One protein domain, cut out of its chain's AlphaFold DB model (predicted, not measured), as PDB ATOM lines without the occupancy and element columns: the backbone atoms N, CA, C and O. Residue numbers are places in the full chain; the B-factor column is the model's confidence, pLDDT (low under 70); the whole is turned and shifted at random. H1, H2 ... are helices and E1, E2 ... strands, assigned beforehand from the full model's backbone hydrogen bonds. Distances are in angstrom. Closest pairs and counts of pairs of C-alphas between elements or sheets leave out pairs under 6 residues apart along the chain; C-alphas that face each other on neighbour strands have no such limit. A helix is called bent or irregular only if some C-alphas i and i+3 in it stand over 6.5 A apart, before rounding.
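This is residues 49 to 79, 104 to 143 and 413 to 474 of the 1074 residues of an uncharacterized protein of Smittium megazygosporum (UniProt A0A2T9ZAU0). A four-stranded antiparallel sheet with two helices, H3 and H4, over one face makes the body, and no named helix is over the other face. Beyond one end of its strands lies a loop-rich part with the short helix H1 and, farthest out, the small two-stranded ribbon E1 and E2; H2 packs crosswise on the first residues of H4. The 133 printed residues have four named helices and six named strands in the order E1 H1 E2 H2 E3 H3 E4 E5 H4 E6, and the class is mixed, helices and strands. The sheet's order is E4 - E5 - E3 - E6, and E1 and E2 are antiparallel too. The whole is compact, with a radius of gyration of the C-alphas of 16.1 A and spans of 45 by 36 by 27 A.

The larger sheet has E4, residues 430 to 436, and E6, residues 470 to 473, as edge strands, with E5, residues 441 to 446, and E3, residues 130 to 134, as inner strands. From edge to edge the strands' lines turn by 52 degrees. E4 and E5 form a hairpin, with N 431 and O 445 within hydrogen-bond range at 2.7 A. Between E5 and E3, N 131 and O 444 are 2.8 A apart; between E3 and E6, N 132 and O 472 are 2.8 A apart. H3, residues 417 to 427, and H4, residues 449 to 461, are on the same face of this sheet, two layers in all, helices on one face of a sheet. H4 has a height over the sheet of 8.2 A, lies over E3 and, only just, with 3 of its C-alphas, over E6, and runs along the strands at 0 degrees to E3 on the local plane. E5, H4 and E6 make a split strand-helix-strand unit, two strands running the same way with a helix between them in the chain and E3 between them in the sheet; its crossover is right-handed. H3 has a height of 8.9 A, lies over E4 and E5, and runs slantwise to the strands at 50 degrees to E4 on the local plane. H3 and H4 touch, about perpendicular at 78 degrees, the closest C-alphas being those of Phe 427 and Ser 451 at 5.0 A; H4 does this with residues 451 to 455 alone. H2, residues 116 to 125, touches H4 at its residues 449 to 453 alone, Val 118 and Ser 450 having the closest C-alphas at 6.2 A; the lines stand at 70.1 degrees, only just about perpendicular. H1, residues 59 to 64, is only just not on the sheet, with 4 pairs of C-alphas within 10 A; its closest C-alpha to E4 is that of Thr 60, 6.4 A from that of Glu 431. E1, residues 49 to 51, and E2, residues 105 to 108, are antiparallel neighbours, with N 49 and O 107 at 2.8 A, and both are apart from the four strands of the larger sheet. Every O i to N i+4 pair is within hydrogen-bond range in H1 and H2, against 5 of 7 in H3 and 7 of 9 in H4.

E4 runs 17.7 A, E5 16.4 A and E3 13.2 A; E6 is 10.3 A long. H4 begins at C-alpha 449 (-40.408, 25.749, 2.220) and runs 19.1 A; it is irregular, with C-alphas 457 and 460 7.5 A apart. H3, 15.8 A, is irregular only just, with C-alphas 423 and 426 6.6 A apart. H2 runs 13.4 A. E1 begins at C-alpha 49 (-24.354, 31.576, 9.169), and E6 ends at C-alpha 473 (-47.209, 27.466, -4.407).

The C-alphas farthest apart, those of Lys 110 and Lys 143, are 48.7 A apart. Residues 80 to 103 are not printed, a gap of 17.5 A between C-alphas, and neither are residues 144 to 412, a gap of 15.3 A. Of the links that are printed whole, none is long. Residues 64 to 69, of which 64 belongs to H1, stand free. The mean pLDDT of the printed part is 82.0; 16 residues are under 70, among them 67 to 69, 140 to 143 and 466 to 468.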
ATOM      1  N   TYR A  49     -24.174  30.909   7.887       82.75
ATOM      2  CA  TYR A  49     -24.354  31.576   9.169       82.75
ATOM      3  C   TYR A  49     -23.917  33.038   9.053       82.75
ATOM      4  O   TYR A  49     -22.836  33.329   8.534       82.75
ATOM      5  N   PHE A  50     -24.737  33.938   9.594       80.69
ATOM      6  CA  PHE A  50     -24.458  35.366   9.668       80.69
ATOM      7  C   PHE A  50     -24.384  35.796  11.141       80.69
ATOM      8  O   PHE A  50     -25.367  35.728  11.875       80.69
ATOM      9  N   GLY A  51     -23.198  36.217  11.578       78.25
ATOM     10  CA  GLY A  51     -22.909  36.729  12.918       78.25
ATOM     11  C   GLY A  51     -22.654  38.238  12.920       78.25
ATOM     12  O   GLY A  51     -22.501  38.857  11.868       78.25
ATOM     13  N   ASN A  52     -22.582  38.838  14.111       75.56
ATOM     14  CA  ASN A  52     -22.548  40.297  14.313       75.56
ATOM     15  C   ASN A  52     -23.784  41.055  13.747       75.56
ATOM     16  O   ASN A  52     -23.752  42.280  13.649       75.56
ATOM     17  N   ILE A  53     -24.880  40.366  13.405       75.38
ATOM     18  CA  ILE A  53     -26.156  41.005  13.042       75.38
ATOM     19  C   ILE A  53     -26.830  41.580  14.312       75.38
ATOM     20  O   ILE A  53     -26.924  40.860  15.311       75.38
ATOM     21  N   PRO A  54     -27.298  42.847  14.315       75.62
ATOM     22  CA  PRO A  54     -28.058  43.419  15.432       75.62
ATOM     23  C   PRO A  54     -29.371  42.661  15.711       75.62
ATOM     24  O   PRO A  54     -30.046  42.288  14.755       75.62
ATOM     25  N   PRO A  55     -29.818  42.506  16.976       68.81
ATOM     26  CA  PRO A  55     -31.083  41.825  17.295       68.81
ATOM     27  C   PRO A  55     -32.342  42.452  16.670       68.81
ATOM     28  O   PRO A  55     -33.357  41.780  16.531       68.81
ATOM     29  N   SER A  56     -32.280  43.734  16.303       73.81
ATOM     30  CA  SER A  56     -33.348  44.482  15.628       73.81
ATOM     31  C   SER A  56     -33.225  44.510  14.098       73.81
ATOM     32  O   SER A  56     -34.003  45.198  13.440       73.81
ATOM     33  N   PHE A  57     -32.243  43.819  13.510       75.56
ATOM     34  CA  PHE A  57     -32.041  43.819  12.063       75.56
ATOM     35  C   PHE A  57     -33.095  42.936  11.369       75.56
ATOM     36  O   PHE A  57     -33.182  41.742  11.666       75.56
ATOM     37  N   PRO A  58     -33.892  43.475  10.431       78.38
ATOM     38  CA  PRO A  58     -34.966  42.718   9.806       78.38
ATOM     39  C   PRO A  58     -34.424  41.712   8.781       78.38
ATOM     40  O   PRO A  58     -33.676  42.059   7.866       78.38
ATOM     41  N   VAL A  59     -34.853  40.450   8.890       81.50
ATOM     42  CA  VAL A  59     -34.448  39.360   7.977       81.50
ATOM     43  C   VAL A  59     -34.777  39.672   6.515       81.50
ATOM     44  O   VAL A  59     -34.014  39.297   5.627       81.50
ATOM     45  N   THR A  60     -35.858  40.415   6.255       80.56
ATOM     46  CA  THR A  60     -36.221  40.897   4.914       80.56
ATOM     47  C   THR A  60     -35.072  41.617   4.215       80.56
ATOM     48  O   THR A  60     -34.906  41.417   3.015       80.56
ATOM     49  N   GLU A  61     -34.243  42.383   4.933       80.38
ATOM     50  CA  GLU A  61     -33.096  43.089   4.349       80.38
ATOM     51  C   GLU A  61     -31.913  42.170   4.043       80.38
ATOM     52  O   GLU A  61     -31.194  42.414   3.078       80.38
ATOM     53  N   LEU A  62     -31.735  41.068   4.779       80.25
ATOM     54  CA  LEU A  62     -30.771  40.031   4.390       80.25
ATOM     55  C   LEU A  62     -31.242  39.306   3.120       80.25
ATOM     56  O   LEU A  62     -30.451  39.073   2.207       80.25
ATOM     57  N   LEU A  63     -32.537  38.993   3.040       82.88
ATOM     58  CA  LEU A  63     -33.142  38.288   1.905       82.88
ATOM     59  C   LEU A  63     -33.280  39.176   0.655       82.88
ATOM     60  O   LEU A  63     -33.181  38.667  -0.461       82.88
ATOM     61  N   ASN A  64     -33.393  40.502   0.818       79.06
ATOM     62  CA  ASN A  64     -33.299  41.484  -0.271       79.06
ATOM     63  C   ASN A  64     -31.969  41.368  -1.044       79.06
ATOM     64  O   ASN A  64     -31.953  41.566  -2.259       79.06
ATOM     65  N   GLN A  65     -30.872  41.016  -0.360       77.81
ATOM     66  CA  GLN A  65     -29.534  40.881  -0.959       77.81
ATOM     67  C   GLN A  65     -29.291  39.527  -1.649       77.81
ATOM     68  O   GLN A  65     -28.212  39.315  -2.204       77.81
ATOM     69  N   ILE A  66     -30.254  38.597  -1.629       78.69
ATOM     70  CA  ILE A  66     -30.104  37.293  -2.286       78.69
ATOM     71  C   ILE A  66     -30.546  37.404  -3.754       78.69
ATOM     72  O   ILE A  66     -31.682  37.762  -4.087       78.69
ATOM     73  N   THR A  67     -29.592  37.151  -4.652       63.09
ATOM     74  CA  THR A  67     -29.721  37.289  -6.112       63.09
ATOM     75  C   THR A  67     -29.832  35.963  -6.852       63.09
ATOM     76  O   THR A  67     -30.348  35.956  -7.963       63.09
ATOM     77  N   GLU A  68     -29.368  34.874  -6.243       65.94
ATOM     78  CA  GLU A  68     -29.185  33.551  -6.842       65.94
ATOM     79  C   GLU A  68     -29.589  32.471  -5.820       65.94
ATOM     80  O   GLU A  68     -29.298  32.611  -4.628       65.94
ATOM     81  N   GLY A  69     -30.199  31.382  -6.301       67.81
ATOM     82  CA  GLY A  69     -30.473  30.164  -5.531       67.81
ATOM     83  C   GLY A  69     -31.831  30.096  -4.810       67.81
ATOM     84  O   GLY A  69     -32.353  31.077  -4.280       67.81
ATOM     85  N   SER A  70     -32.387  28.882  -4.743       74.31
ATOM     86  CA  SER A  70     -33.572  28.562  -3.936       74.31
ATOM     87  C   SER A  70     -33.230  28.460  -2.449       74.31
ATOM     88  O   SER A  70     -32.298  27.754  -2.063       74.31
ATOM     89  N   ILE A  71     -34.022  29.113  -1.596       84.69
ATOM     90  CA  ILE A  71     -33.855  29.076  -0.137       84.69
ATOM     91  C   ILE A  71     -34.821  28.053   0.468       84.69
ATOM     92  O   ILE A  71     -36.031  28.248   0.421       84.69
ATOM     93  N   ASP A  72     -34.295  27.003   1.101       84.56
ATOM     94  CA  ASP A  72     -35.102  26.051   1.880       84.56
ATOM     95  C   ASP A  72     -35.577  26.653   3.216       84.56
ATOM     96  O   ASP A  72     -36.765  26.614   3.543       84.56
ATOM     97  N   ASN A  73     -34.660  27.208   4.016       86.56
ATOM     98  CA  ASN A  73     -34.927  27.527   5.419       86.56
ATOM     99  C   ASN A  73     -34.045  28.682   5.929       86.56
ATOM    100  O   ASN A  73     -32.828  28.668   5.743       86.56
ATOM    101  N   VAL A  74     -34.651  29.653   6.614       86.94
ATOM    102  CA  VAL A  74     -33.988  30.779   7.287       86.94
ATOM    103  C   VAL A  74     -34.334  30.713   8.773       86.94
ATOM    104  O   VAL A  74     -35.509  30.624   9.121       86.94
ATOM    105  N   ARG A  75     -33.331  30.749   9.664       81.50
ATOM    106  CA  ARG A  75     -33.541  30.646  11.121       81.50
ATOM    107  C   ARG A  75     -32.826  31.750  11.882       81.50
ATOM    108  O   ARG A  75     -31.599  31.836  11.843       81.50
ATOM    109  N   ASN A  76     -33.588  32.520  12.647       75.06
ATOM    110  CA  ASN A  76     -33.045  33.471  13.607       75.06
ATOM    111  C   ASN A  76     -32.581  32.744  14.873       75.06
ATOM    112  O   ASN A  76     -33.347  32.027  15.508       75.06
ATOM    113  N   LEU A  77     -31.319  32.938  15.263       70.69
ATOM    114  CA  LEU A  77     -30.707  32.261  16.414       70.69
ATOM    115  C   LEU A  77     -30.262  33.242  17.509       70.69
ATOM    116  O   LEU A  77     -29.208  33.062  18.117       70.69
ATOM    117  N   TYR A  78     -31.086  34.259  17.791       60.53
ATOM    118  CA  TYR A  78     -30.794  35.336  18.753       60.53
ATOM    119  C   TYR A  78     -30.408  34.855  20.168       60.53
ATOM    120  O   TYR A  78     -29.725  35.578  20.887       60.53
ATOM    121  N   MET A  79     -30.796  33.634  20.563       46.22
ATOM    122  CA  MET A  79     -30.527  33.070  21.896       46.22
ATOM    123  C   MET A  79     -29.348  32.076  21.954       46.22
ATOM    124  O   MET A  79     -28.814  31.833  23.034       46.22
ATOM    125  N   VAL A 104     -20.658  42.627   9.426       70.31
ATOM    126  CA  VAL A 104     -21.335  41.321   9.470       70.31
ATOM    127  C   VAL A 104     -20.328  40.211   9.171       70.31
ATOM    128  O   VAL A 104     -19.599  40.267   8.180       70.31
ATOM    129  N   LYS A 105     -20.289  39.186  10.023       68.75
ATOM    130  CA  LYS A 105     -19.443  38.001   9.839       68.75
ATOM    131  C   LYS A 105     -20.241  36.941   9.098       68.75
ATOM    132  O   LYS A 105     -21.327  36.596   9.545       68.75
ATOM    133  N   VAL A 106     -19.698  36.395   8.015       78.00
ATOM    134  CA  VAL A 106     -20.324  35.298   7.261       78.00
ATOM    135  C   VAL A 106     -19.448  34.056   7.375       78.00
ATOM    136  O   VAL A 106     -18.222  34.154   7.314       78.00
ATOM    137  N   GLY A 107     -20.061  32.890   7.554       76.06
ATOM    138  CA  GLY A 107     -19.366  31.606   7.585       76.06
ATOM    139  C   GLY A 107     -20.271  30.455   7.161       76.06
ATOM    140  O   GLY A 107     -21.493  30.586   7.145       76.06
ATOM    141  N   TRP A 108     -19.674  29.317   6.824       80.25
ATOM    142  CA  TRP A 108     -20.424  28.105   6.501       80.25
ATOM    143  C   TRP A 108     -20.918  27.419   7.779       80.25
ATOM    144  O   TRP A 108     -20.161  27.228   8.732       80.25
ATOM    145  N   GLY A 109     -22.195  27.043   7.797       71.38
ATOM    146  CA  GLY A 109     -22.757  26.148   8.803       71.38
ATOM    147  C   GLY A 109     -22.335  24.696   8.562       71.38
ATOM    148  O   GLY A 109     -21.656  24.380   7.582       71.38
ATOM    149  N   LYS A 110     -22.786  23.783   9.430       75.56
ATOM    150  CA  LYS A 110     -22.736  22.342   9.126       75.56
ATOM    151  C   LYS A 110     -23.559  22.065   7.864       75.56
ATOM    152  O   LYS A 110     -24.571  22.727   7.664       75.56
ATOM    153  N   SER A 111     -23.160  21.084   7.054       69.69
ATOM    154  CA  SER A 111     -24.039  20.611   5.982       69.69
ATOM    155  C   SER A 111     -25.264  19.929   6.598       69.69
ATOM    156  O   SER A 111     -25.132  19.182   7.569       69.69
ATOM    157  N   ILE A 112     -26.447  20.230   6.065       74.38
ATOM    158  CA  ILE A 112     -27.734  19.697   6.521       74.38
ATOM    159  C   ILE A 112     -28.375  18.962   5.327       74.38
ATOM    160  O   ILE A 112     -28.395  19.517   4.215       74.38
ATOM    161  N   PRO A 113     -28.866  17.719   5.495       74.12
ATOM    162  CA  PRO A 113     -29.641  17.040   4.460       74.12
ATOM    163  C   PRO A 113     -30.964  17.782   4.226       74.12
ATOM    164  O   PRO A 113     -31.590  18.259   5.169       74.12
ATOM    165  N   ILE A 114     -31.395  17.885   2.967       78.38
ATOM    166  CA  ILE A 114     -32.728  18.416   2.653       78.38
ATOM    167  C   ILE A 114     -33.751  17.369   3.106       78.38
ATOM    168  O   ILE A 114     -33.556  16.171   2.890       78.38
ATOM    169  N   ASN A 115     -34.823  17.812   3.763       83.50
ATOM    170  CA  ASN A 115     -35.911  16.928   4.180       83.50
ATOM    171  C   ASN A 115     -36.551  16.281   2.931       83.50
ATOM    172  O   ASN A 115     -36.826  16.977   1.955       83.50
ATOM    173  N   LYS A 116     -36.806  14.966   2.968       83.31
ATOM    174  CA  LYS A 116     -37.357  14.199   1.838       83.31
ATOM    175  C   LYS A 116     -38.704  14.746   1.338       83.31
ATOM    176  O   LYS A 116     -38.917  14.794   0.131       83.31
ATOM    177  N   ASP A 117     -39.548  15.269   2.226       80.69
ATOM    178  CA  ASP A 117     -40.814  15.923   1.864       80.69
ATOM    179  C   ASP A 117     -40.597  17.246   1.118       80.69
ATOM    180  O   ASP A 117     -41.364  17.599   0.225       80.69
ATOM    181  N   VAL A 118     -39.554  17.993   1.496       82.94
ATOM    182  CA  VAL A 118     -39.177  19.259   0.849       82.94
ATOM    183  C   VAL A 118     -38.554  18.981  -0.517       82.94
ATOM    184  O   VAL A 118     -38.937  19.625  -1.486       82.94
ATOM    185  N   SER A 119     -37.664  17.985  -0.601       81.12
ATOM    186  CA  SER A 119     -37.112  17.445  -1.852       81.12
ATOM    187  C   SER A 119     -38.228  17.110  -2.838       81.12
ATOM    188  O   SER A 119     -38.334  17.745  -3.884       81.12
ATOM    189  N   ALA A 120     -39.126  16.198  -2.454       82.62
ATOM    190  CA  ALA A 120     -40.211  15.740  -3.311       82.62
ATOM    191  C   ALA A 120     -41.185  16.870  -3.686       82.62
ATOM    192  O   ALA A 120     -41.639  16.932  -4.823       82.62
ATOM    193  N   ALA A 121     -41.491  17.803  -2.778       82.88
ATOM    194  CA  ALA A 121     -42.356  18.940  -3.100       82.88
ATOM    195  C   ALA A 121     -41.697  19.943  -4.069       82.88
ATOM    196  O   ALA A 121     -42.390  20.519  -4.910       82.88
ATOM    197  N   ILE A 122     -40.378  20.149  -3.983       81.75
ATOM    198  CA  ILE A 122     -39.620  20.948  -4.958       81.75
ATOM    199  C   ILE A 122     -39.607  20.232  -6.317       81.75
ATOM    200  O   ILE A 122     -39.952  20.845  -7.322       81.75
ATOM    201  N   GLU A 123     -39.283  18.937  -6.347       79.50
ATOM    202  CA  GLU A 123     -39.169  18.138  -7.579       79.50
ATOM    203  C   GLU A 123     -40.514  17.940  -8.305       79.50
ATOM    204  O   GLU A 123     -40.575  18.079  -9.524       79.50
ATOM    205  N   LEU A 124     -41.597  17.635  -7.578       80.62
ATOM    206  CA  LEU A 124     -42.898  17.251  -8.152       80.62
ATOM    207  C   LEU A 124     -43.892  18.413  -8.291       80.62
ATOM    208  O   LEU A 124     -44.807  18.347  -9.111       80.62
ATOM    209  N   HIS A 125     -43.758  19.459  -7.472       82.19
ATOM    210  CA  HIS A 125     -44.733  20.558  -7.396       82.19
ATOM    211  C   HIS A 125     -44.098  21.951  -7.502       82.19
ATOM    212  O   HIS A 125     -44.793  22.949  -7.303       82.19
ATOM    213  N   ASN A 126     -42.794  22.033  -7.806       81.44
ATOM    214  CA  ASN A 126     -42.025  23.282  -7.881       81.44
ATOM    215  C   ASN A 126     -42.199  24.157  -6.620       81.44
ATOM    216  O   ASN A 126     -42.326  25.384  -6.696       81.44
ATOM    217  N   ALA A 127     -42.287  23.508  -5.452       87.31
ATOM    218  CA  ALA A 127     -42.582  24.173  -4.191       87.31
ATOM    219  C   ALA A 127     -41.518  25.217  -3.832       87.31
ATOM    220  O   ALA A 127     -40.318  25.021  -4.021       87.31
ATOM    221  N   SER A 128     -41.960  26.329  -3.252       92.56
ATOM    222  CA  SER A 128     -41.077  27.387  -2.765       92.56
ATOM    223  C   SER A 128     -41.580  27.924  -1.426       92.56
ATOM    224  O   SER A 128     -42.627  27.510  -0.932       92.56
ATOM    225  N   ARG A 129     -40.848  28.868  -0.826       93.25
ATOM    226  CA  ARG A 129     -41.277  29.557   0.399       93.25
ATOM    227  C   ARG A 129     -42.513  30.446   0.204       93.25
ATOM    228  O   ARG A 129     -43.113  30.865   1.193       93.25
ATOM    229  N   ALA A 130     -42.860  30.781  -1.038       93.50
ATOM    230  CA  ALA A 130     -43.994  31.634  -1.365       93.50
ATOM    231  C   ALA A 130     -45.261  30.806  -1.620       93.50
ATOM    232  O   ALA A 130     -45.241  29.826  -2.367       93.50
ATOM    233  N   VAL A 131     -46.378  31.242  -1.041       95.00
ATOM    234  CA  VAL A 131     -47.715  30.658  -1.202       95.00
ATOM    235  C   VAL A 131     -48.655  31.707  -1.786       95.00
ATOM    236  O   VAL A 131     -48.673  32.857  -1.347       95.00
ATOM    237  N   TYR A 132     -49.437  31.299  -2.779       94.06
ATOM    238  CA  TYR A 132     -50.586  32.022  -3.313       94.06
ATOM    239  C   TYR A 132     -51.849  31.598  -2.559       94.06
ATOM    240  O   TYR A 132     -52.110  30.401  -2.419       94.06
ATOM    241  N   ILE A 133     -52.646  32.574  -2.131       92.62
ATOM    242  CA  ILE A 133     -53.978  32.392  -1.549       92.62
ATOM    243  C   ILE A 133     -54.953  33.233  -2.381       92.62
ATOM    244  O   ILE A 133     -54.900  34.460  -2.347       92.62
ATOM    245  N   GLY A 134     -55.806  32.585  -3.172       87.81
ATOM    246  CA  GLY A 134     -56.841  33.229  -3.987       87.81
ATOM    247  C   GLY A 134     -58.238  33.114  -3.385       87.81
ATOM    248  O   GLY A 134     -58.501  32.182  -2.624       87.81
ATOM    249  N   ASN A 135     -59.125  34.022  -3.797       84.31
ATOM    250  CA  ASN A 135     -60.459  34.261  -3.232       84.31
ATOM    251  C   ASN A 135     -60.392  34.824  -1.796       84.31
ATOM    252  O   ASN A 135     -61.129  34.400  -0.913       84.31
ATOM    253  N   PHE A 136     -59.472  35.769  -1.573       84.50
ATOM    254  CA  PHE A 136     -59.153  36.361  -0.271       84.50
ATOM    255  C   PHE A 136     -58.801  37.854  -0.416       84.50
ATOM    256  O   PHE A 136     -58.057  38.224  -1.329       84.50
ATOM    257  N   GLU A 137     -59.276  38.715   0.489       81.81
ATOM    258  CA  GLU A 137     -59.155  40.177   0.383       81.81
ATOM    259  C   GLU A 137     -58.889  40.822   1.757       81.81
ATOM    260  O   GLU A 137     -59.581  40.519   2.726       81.81
ATOM    261  N   LEU A 138     -57.878  41.694   1.877       83.50
ATOM    262  CA  LEU A 138     -57.538  42.297   3.175       83.50
ATOM    263  C   LEU A 138     -58.539  43.394   3.565       83.50
ATOM    264  O   LEU A 138     -58.913  44.233   2.748       83.50
ATOM    265  N   SER A 139     -58.910  43.443   4.845       77.62
ATOM    266  CA  SER A 139     -59.873  44.421   5.380       77.62
ATOM    267  C   SER A 139     -59.354  45.869   5.396       77.62
ATOM    268  O   SER A 139     -60.138  46.810   5.511       77.62
ATOM    269  N   GLU A 140     -58.039  46.064   5.256       69.00
ATOM    270  CA  GLU A 140     -57.404  47.374   5.071       69.00
ATOM    271  C   GLU A 140     -57.709  47.985   3.697       69.00
ATOM    272  O   GLU A 140     -57.950  49.189   3.609       69.00
ATOM    273  N   ASP A 141     -57.744  47.164   2.640       58.53
ATOM    274  CA  ASP A 141     -57.917  47.624   1.256       58.53
ATOM    275  C   ASP A 141     -59.344  48.197   1.026       58.53
ATOM    276  O   ASP A 141     -59.530  49.137   0.248       58.53
ATOM    277  N   LEU A 142     -60.336  47.713   1.792       57.72
ATOM    278  CA  LEU A 142     -61.751  48.127   1.745       57.72
ATOM    279  C   LEU A 142     -62.022  49.573   2.207       57.72
ATOM    280  O   LEU A 142     -63.102  50.103   1.968       57.72
ATOM    281  N   LYS A 143     -61.080  50.247   2.879       49.78
ATOM    282  CA  LYS A 143     -61.307  51.595   3.451       49.78
ATOM    283  C   LYS A 143     -61.115  52.743   2.451       49.78
ATOM    284  O   LYS A 143     -60.985  53.894   2.862       49.78
ATOM    285  N   ILE A 413     -62.791  35.687   5.024       62.91
ATOM    286  CA  ILE A 413     -62.764  36.370   3.719       62.91
ATOM    287  C   ILE A 413     -62.124  37.762   3.843       62.91
ATOM    288  O   ILE A 413     -61.463  38.214   2.908       62.91
ATOM    289  N   HIS A 414     -62.286  38.403   5.009       70.38
ATOM    290  CA  HIS A 414     -61.755  39.726   5.333       70.38
ATOM    291  C   HIS A 414     -60.995  39.701   6.666       70.38
ATOM    292  O   HIS A 414     -61.596  39.771   7.735       70.38
ATOM    293  N   LEU A 415     -59.666  39.632   6.596       83.12
ATOM    294  CA  LEU A 415     -58.759  39.821   7.738       83.12
ATOM    295  C   LEU A 415     -57.855  41.028   7.490       83.12
ATOM    296  O   LEU A 415     -57.548  41.348   6.340       83.12
ATOM    297  N   SER A 416     -57.366  41.661   8.554       87.88
ATOM    298  CA  SER A 416     -56.195  42.537   8.452       87.88
ATOM    299  C   SER A 416     -54.931  41.729   8.148       87.88
ATOM    300  O   SER A 416     -54.871  40.503   8.296       87.88
ATOM    301  N   LYS A 417     -53.873  42.419   7.739       86.50
ATOM    302  CA  LYS A 417     -52.555  41.851   7.450       86.50
ATOM    303  C   LYS A 417     -51.916  41.219   8.687       86.50
ATOM    304  O   LYS A 417     -51.224  40.207   8.570       86.50
ATOM    305  N   GLU A 418     -52.166  41.784   9.862       88.19
ATOM    306  CA  GLU A 418     -51.700  41.281  11.156       88.19
ATOM    307  C   GLU A 418     -52.488  40.042  11.600       88.19
ATOM    308  O   GLU A 418     -51.876  39.053  12.008       88.19
ATOM    309  N   GLU A 419     -53.812  40.029  11.434       89.00
ATOM    310  CA  GLU A 419     -54.634  38.838  11.688       89.00
ATOM    311  C   GLU A 419     -54.288  37.704  10.717       89.00
ATOM    312  O   GLU A 419     -54.121  36.565  11.148       89.00
ATOM    313  N   LEU A 420     -54.083  38.002   9.429       89.69
ATOM    314  CA  LEU A 420     -53.654  37.016   8.435       89.69
ATOM    315  C   LEU A 420     -52.275  36.424   8.775       89.69
ATOM    316  O   LEU A 420     -52.096  35.208   8.690       89.69
ATOM    317  N   LYS A 421     -51.309  37.247   9.212       90.81
ATOM    318  CA  LYS A 421     -50.031  36.745   9.751       90.81
ATOM    319  C   LYS A 421     -50.257  35.839  10.959       90.81
ATOM    320  O   LYS A 421     -49.658  34.771  11.021       90.81
ATOM    321  N   SER A 422     -51.106  36.250  11.902       90.25
ATOM    322  CA  SER A 422     -51.390  35.483  13.118       90.25
ATOM    323  C   SER A 422     -51.996  34.119  12.780       90.25
ATOM    324  O   SER A 422     -51.476  33.091  13.210       90.25
ATOM    325  N   GLN A 423     -53.025  34.086  11.931       89.50
ATOM    326  CA  GLN A 423     -53.699  32.859  11.511       89.50
ATOM    327  C   GLN A 423     -52.789  31.923  10.703       89.50
ATOM    328  O   GLN A 423     -52.860  30.707  10.872       89.50
ATOM    329  N   LEU A 424     -51.889  32.449   9.865       92.19
ATOM    330  CA  LEU A 424     -50.944  31.628   9.096       92.19
ATOM    331  C   LEU A 424     -49.660  31.264   9.860       92.19
ATOM    332  O   LEU A 424     -48.944  30.357   9.430       92.19
ATOM    333  N   SER A 425     -49.383  31.892  11.009       90.50
ATOM    334  CA  SER A 425     -48.191  31.607  11.828       90.50
ATOM    335  C   SER A 425     -48.117  30.151  12.310       90.50
ATOM    336  O   SER A 425     -47.021  29.618  12.479       90.50
ATOM    337  N   GLN A 426     -49.265  29.465  12.419       91.81
ATOM    338  CA  GLN A 426     -49.356  28.026  12.710       91.81
ATOM    339  C   GLN A 426     -48.553  27.159  11.717       91.81
ATOM    340  O   GLN A 426     -48.026  26.103  12.076       91.81
ATOM    341  N   PHE A 427     -48.410  27.616  10.467       92.75
ATOM    342  CA  PHE A 427     -47.633  26.925   9.440       92.75
ATOM    343  C   PHE A 427     -46.142  27.279   9.487       92.75
ATOM    344  O   PHE A 427     -45.332  26.486   9.004       92.75
ATOM    345  N   GLY A 428     -45.759  28.394  10.117       91.25
ATOM    346  CA  GLY A 428     -44.378  28.812  10.373       91.25
ATOM    347  C   GLY A 428     -44.175  30.330  10.312       91.25
ATOM    348  O   GLY A 428     -45.098  31.083  10.007       91.25
ATOM    349  N   GLU A 429     -42.947  30.782  10.580       90.25
ATOM    350  CA  GLU A 429     -42.585  32.206  10.538       90.25
ATOM    351  C   GLU A 429     -42.776  32.807   9.131       90.25
ATOM    352  O   GLU A 429     -42.359  32.224   8.122       90.25
ATOM    353  N   ILE A 430     -43.389  33.993   9.071       92.12
ATOM    354  CA  ILE A 430     -43.724  34.712   7.835       92.12
ATOM    355  C   ILE A 430     -42.759  35.884   7.655       92.12
ATOM    356  O   ILE A 430     -42.624  36.736   8.528       92.12
ATOM    357  N   GLU A 431     -42.113  35.933   6.494       88.94
ATOM    358  CA  GLU A 431     -41.209  36.996   6.064       88.94
ATOM    359  C   GLU A 431     -41.985  38.296   5.795       88.94
ATOM    360  O   GLU A 431     -41.680  39.340   6.368       88.94
ATOM    361  N   PHE A 432     -43.001  38.232   4.926       89.44
ATOM    362  CA  PHE A 432     -43.939  39.321   4.642       89.44
ATOM    363  C   PHE A 432     -45.175  38.813   3.878       89.44
ATOM    364  O   PHE A 432     -45.240  37.665   3.430       89.44
ATOM    365  N   ILE A 433     -46.153  39.708   3.717       91.31
ATOM    366  CA  ILE A 433     -47.406  39.484   2.988       91.31
ATOM    367  C   ILE A 433     -47.615  40.614   1.971       91.31
ATOM    368  O   ILE A 433     -47.377  41.786   2.290       91.31
ATOM    369  N   ARG A 434     -48.086  40.264   0.768       89.62
ATOM    370  CA  ARG A 434     -48.427  41.177  -0.335       89.62
ATOM    371  C   ARG A 434     -49.824  40.856  -0.881       89.62
ATOM    372  O   ARG A 434     -50.002  39.790  -1.466       89.62
ATOM    373  N   SER A 435     -50.784  41.770  -0.747       88.81
ATOM    374  CA  SER A 435     -52.095  41.666  -1.403       88.81
ATOM    375  C   SER A 435     -52.045  42.037  -2.891       88.81
ATOM    376  O   SER A 435     -51.103  42.668  -3.382       88.81
ATOM    377  N   ASN A 436     -53.077  41.608  -3.613       85.38
ATOM    378  CA  ASN A 436     -53.472  42.077  -4.934       85.38
ATOM    379  C   ASN A 436     -55.015  42.169  -4.959       85.38
ATOM    380  O   ASN A 436     -55.673  41.198  -5.358       85.38
ATOM    381  N   PRO A 437     -55.600  43.301  -4.516       82.56
ATOM    382  CA  PRO A 437     -57.053  43.450  -4.377       82.56
ATOM    383  C   PRO A 437     -57.796  43.200  -5.691       82.56
ATOM    384  O   PRO A 437     -58.763  42.445  -5.733       82.56
ATOM    385  N   SER A 438     -57.259  43.708  -6.804       76.19
ATOM    386  CA  SER A 438     -57.827  43.567  -8.154       76.19
ATOM    387  C   SER A 438     -57.955  42.120  -8.650       76.19
ATOM    388  O   SER A 438     -58.619  41.881  -9.655       76.19
ATOM    389  N   ARG A 439     -57.315  41.147  -7.987       82.94
ATOM    390  CA  ARG A 439     -57.462  39.708  -8.271       82.94
ATOM    391  C   ARG A 439     -57.954  38.903  -7.061       82.94
ATOM    392  O   ARG A 439     -57.863  37.678  -7.106       82.94
ATOM    393  N   LYS A 440     -58.424  39.576  -5.997       86.69
ATOM    394  CA  LYS A 440     -58.820  39.007  -4.693       86.69
ATOM    395  C   LYS A 440     -57.881  37.878  -4.257       86.69
ATOM    396  O   LYS A 440     -58.293  36.732  -4.059       86.69
ATOM    397  N   CYS A 441     -56.583  38.182  -4.212       89.56
ATOM    398  CA  CYS A 441     -55.565  37.219  -3.812       89.56
ATOM    399  C   CYS A 441     -54.409  37.854  -3.038       89.56
ATOM    400  O   CYS A 441     -54.130  39.051  -3.133       89.56
ATOM    401  N   VAL A 442     -53.717  37.021  -2.266       92.44
ATOM    402  CA  VAL A 442     -52.609  37.401  -1.395       92.44
ATOM    403  C   VAL A 442     -51.446  36.430  -1.581       92.44
ATOM    404  O   VAL A 442     -51.627  35.217  -1.677       92.44
ATOM    405  N   PHE A 443     -50.232  36.974  -1.614       94.38
ATOM    406  CA  PHE A 443     -48.982  36.225  -1.625       94.38
ATOM    407  C   PHE A 443     -48.336  36.293  -0.240       94.38
ATOM    408  O   PHE A 443     -48.072  37.383   0.281       94.38
ATOM    409  N   VAL A 444     -48.071  35.126   0.343       94.31
ATOM    410  CA  VAL A 444     -47.488  34.963   1.680       94.31
ATOM    411  C   VAL A 444     -46.127  34.299   1.536       94.31
ATOM    412  O   VAL A 444     -46.015  33.220   0.957       94.31
ATOM    413  N   TYR A 445     -45.085  34.948   2.047       93.75
ATOM    414  CA  TYR A 445     -43.710  34.466   1.955       93.75
ATOM    415  C   TYR A 445     -43.283  33.952   3.329       93.75
ATOM    416  O   TYR A 445     -43.171  34.733   4.268       93.75
ATOM    417  N   PHE A 446     -43.063  32.647   3.465       94.44
ATOM    418  CA  PHE A 446     -42.591  32.026   4.706       94.44
ATOM    419  C   PHE A 446     -41.060  32.065   4.810       94.44
ATOM    420  O   PHE A 446     -40.354  32.166   3.810       94.44
ATOM    421  N   LEU A 447     -40.500  31.904   6.008       91.75
ATOM    422  CA  LEU A 447     -39.052  31.720   6.182       91.75
ATOM    423  C   LEU A 447     -38.568  30.293   5.854       91.75
ATOM    424  O   LEU A 447     -37.362  30.060   5.817       91.75
ATOM    425  N   SER A 448     -39.463  29.342   5.544       93.19
ATOM    426  CA  SER A 448     -39.063  28.024   5.031       93.19
ATOM    427  C   SER A 448     -40.088  27.348   4.113       93.19
ATOM    428  O   SER A 448     -41.296  27.474   4.315       93.19
ATOM    429  N   VAL A 449     -39.600  26.559   3.149       92.00
ATOM    430  CA  VAL A 449     -40.408  25.749   2.220       92.00
ATOM    431  C   VAL A 449     -41.260  24.727   2.977       92.00
ATOM    432  O   VAL A 449     -42.430  24.559   2.650       92.00
ATOM    433  N   SER A 450     -40.763  24.129   4.070       92.69
ATOM    434  CA  SER A 450     -41.577  23.240   4.923       92.69
ATOM    435  C   SER A 450     -42.823  23.934   5.493       92.69
ATOM    436  O   SER A 450     -43.843  23.288   5.721       92.69
ATOM    437  N   SER A 451     -42.764  25.253   5.711       94.88
ATOM    438  CA  SER A 451     -43.908  26.037   6.197       94.88
ATOM    439  C   SER A 451     -44.924  26.281   5.082       94.88
ATOM    440  O   SER A 451     -46.118  26.059   5.274       94.88
ATOM    441  N   ALA A 452     -44.444  26.621   3.883       94.81
ATOM    442  CA  ALA A 452     -45.275  26.728   2.688       94.81
ATOM    443  C   ALA A 452     -45.971  25.396   2.340       94.81
ATOM    444  O   ALA A 452     -47.166  25.397   2.062       94.81
ATOM    445  N   ILE A 453     -45.275  24.256   2.443       93.75
ATOM    446  CA  ILE A 453     -45.858  22.917   2.239       93.75
ATOM    447  C   ILE A 453     -46.975  22.640   3.255       93.75
ATOM    448  O   ILE A 453     -48.054  22.192   2.867       93.75
ATOM    449  N   ARG A 454     -46.756  22.924   4.549       93.94
ATOM    450  CA  ARG A 454     -47.798  22.751   5.580       93.94
ATOM    451  C   ARG A 454     -49.005  23.659   5.343       93.94
ATOM    452  O   ARG A 454     -50.124  23.205   5.566       93.94
ATOM    453  N   CYS A 455     -48.779  24.882   4.864       93.81
ATOM    454  CA  CYS A 455     -49.832  25.814   4.469       93.81
ATOM    455  C   CYS A 455     -50.636  25.267   3.274       93.81
ATOM    456  O   CYS A 455     -51.831  25.028   3.406       93.81
ATOM    457  N   VAL A 456     -49.993  24.947   2.144       92.56
ATOM    458  CA  VAL A 456     -50.677  24.443   0.935       92.56
ATOM    459  C   VAL A 456     -51.433  23.132   1.195       92.56
ATOM    460  O   VAL A 456     -52.562  22.987   0.736       92.56
ATOM    461  N   LYS A 457     -50.873  22.195   1.976       90.81
ATOM    462  CA  LYS A 457     -51.518  20.898   2.271       90.81
ATOM    463  C   LYS A 457     -52.736  20.975   3.208       90.81
ATOM    464  O   LYS A 457     -53.506  20.012   3.238       90.81
ATOM    465  N   ASN A 458     -52.891  22.045   4.001       90.06
ATOM    466  CA  ASN A 458     -53.859  22.075   5.112       90.06
ATOM    467  C   ASN A 458     -54.698  23.357   5.235       90.06
ATOM    468  O   ASN A 458     -55.767  23.293   5.826       90.06
ATOM    469  N   LEU A 459     -54.292  24.495   4.663       88.75
ATOM    470  CA  LEU A 459     -55.035  25.757   4.787       88.75
ATOM    471  C   LEU A 459     -56.482  25.635   4.281       88.75
ATOM    472  O   LEU A 459     -57.404  26.058   4.964       88.75
ATOM    473  N   ALA A 460     -56.689  24.963   3.143       83.50
ATOM    474  CA  ALA A 460     -58.020  24.690   2.592       83.50
ATOM    475  C   ALA A 460     -58.834  23.632   3.379       83.50
ATOM    476  O   ALA A 460     -59.997  23.404   3.063       83.50
ATOM    477  N   LYS A 461     -58.235  22.978   4.387       83.00
ATOM    478  CA  LYS A 461     -58.908  22.048   5.313       83.00
ATOM    479  C   LYS A 461     -59.270  22.709   6.647       83.00
ATOM    480  O   LYS A 461     -60.068  22.155   7.396       83.00
ATOM    481  N   ASN A 462     -58.674  23.860   6.966       80.56
ATOM    482  CA  ASN A 462     -58.934  24.551   8.221       80.56
ATOM    483  C   ASN A 462     -60.335  25.199   8.184       80.56
ATOM    484  O   ASN A 462     -60.648  25.918   7.228       80.56
ATOM    485  N   PRO A 463     -61.175  25.012   9.220       71.56
ATOM    486  CA  PRO A 463     -62.494  25.634   9.275       71.56
ATOM    487  C   PRO A 463     -62.390  27.167   9.252       71.56
ATOM    488  O   PRO A 463     -61.427  27.750   9.749       71.56
ATOM    489  N   GLY A 464     -63.391  27.818   8.653       74.38
ATOM    490  CA  GLY A 464     -63.482  29.279   8.534       74.38
ATOM    491  C   GLY A 464     -62.821  29.876   7.289       74.38
ATOM    492  O   GLY A 464     -63.212  30.957   6.869       74.38
ATOM    493  N   TRP A 465     -61.896  29.192   6.611       76.38
ATOM    494  CA  TRP A 465     -61.201  29.776   5.447       76.38
ATOM    495  C   TRP A 465     -62.038  29.876   4.161       76.38
ATOM    496  O   TRP A 465     -61.610  30.518   3.206       76.38
ATOM    497  N   GLY A 466     -63.249  29.313   4.156       59.91
ATOM    498  CA  GLY A 466     -64.188  29.386   3.036       59.91
ATOM    499  C   GLY A 466     -63.865  28.412   1.899       59.91
ATOM    500  O   GLY A 466     -62.722  28.006   1.692       59.91
ATOM    501  N   SER A 467     -64.894  28.024   1.143       54.84
ATOM    502  CA  SER A 467     -64.749  27.146  -0.020       54.84
ATOM    503  C   SER A 467     -65.249  27.842  -1.291       54.84
ATOM    504  O   SER A 467     -66.337  28.415  -1.249       54.84
ATOM    505  N   PRO A 468     -64.513  27.792  -2.420       63.75
ATOM    506  CA  PRO A 468     -63.153  27.273  -2.576       63.75
ATOM    507  C   PRO A 468     -62.093  28.379  -2.389       63.75
ATOM    508  O   PRO A 468     -61.858  29.182  -3.296       63.75
ATOM    509  N   ILE A 469     -61.387  28.404  -1.252       80.88
ATOM    510  CA  ILE A 469     -60.140  29.179  -1.125       80.88
ATOM    511  C   ILE A 469     -59.027  28.508  -1.948       80.88
ATOM    512  O   ILE A 469     -58.727  27.323  -1.777       80.88
ATOM    513  N   LYS A 470     -58.403  29.237  -2.883       86.75
ATOM    514  CA  LYS A 470     -57.447  28.644  -3.837       86.75
ATOM    515  C   LYS A 470     -56.009  28.783  -3.344       86.75
ATOM    516  O   LYS A 470     -55.364  29.794  -3.609       86.75
ATOM    517  N   VAL A 471     -55.487  27.750  -2.686       91.31
ATOM    518  CA  VAL A 471     -54.132  27.741  -2.098       91.31
ATOM    519  C   VAL A 471     -53.152  26.972  -2.990       91.31
ATOM    520  O   VAL A 471     -53.419  25.829  -3.344       91.31
ATOM    521  N   ASN A 472     -52.039  27.589  -3.396       92.06
ATOM    522  CA  ASN A 472     -51.021  26.996  -4.286       92.06
ATOM    523  C   ASN A 472     -49.611  27.519  -3.952       92.06
ATOM    524  O   ASN A 472     -49.475  28.553  -3.300       92.06
ATOM    525  N   TYR A 473     -48.551  26.866  -4.438       93.81
ATOM    526  CA  TYR A 473     -47.209  27.466  -4.407       93.81
ATOM    527  C   TYR A 473     -47.119  28.665  -5.365       93.81
ATOM    528  O   TYR A 473     -47.757  28.698  -6.417       93.81
ATOM    529  N   ALA A 474     -46.305  29.649  -4.999       90.00
ATOM    530  CA  ALA A 474     -45.946  30.799  -5.823       90.00
ATOM    531  C   ALA A 474     -44.422  30.851  -6.023       90.00
ATOM    532  O   ALA A 474     -43.673  30.089  -5.408       90.00
TER     533      ALA A 474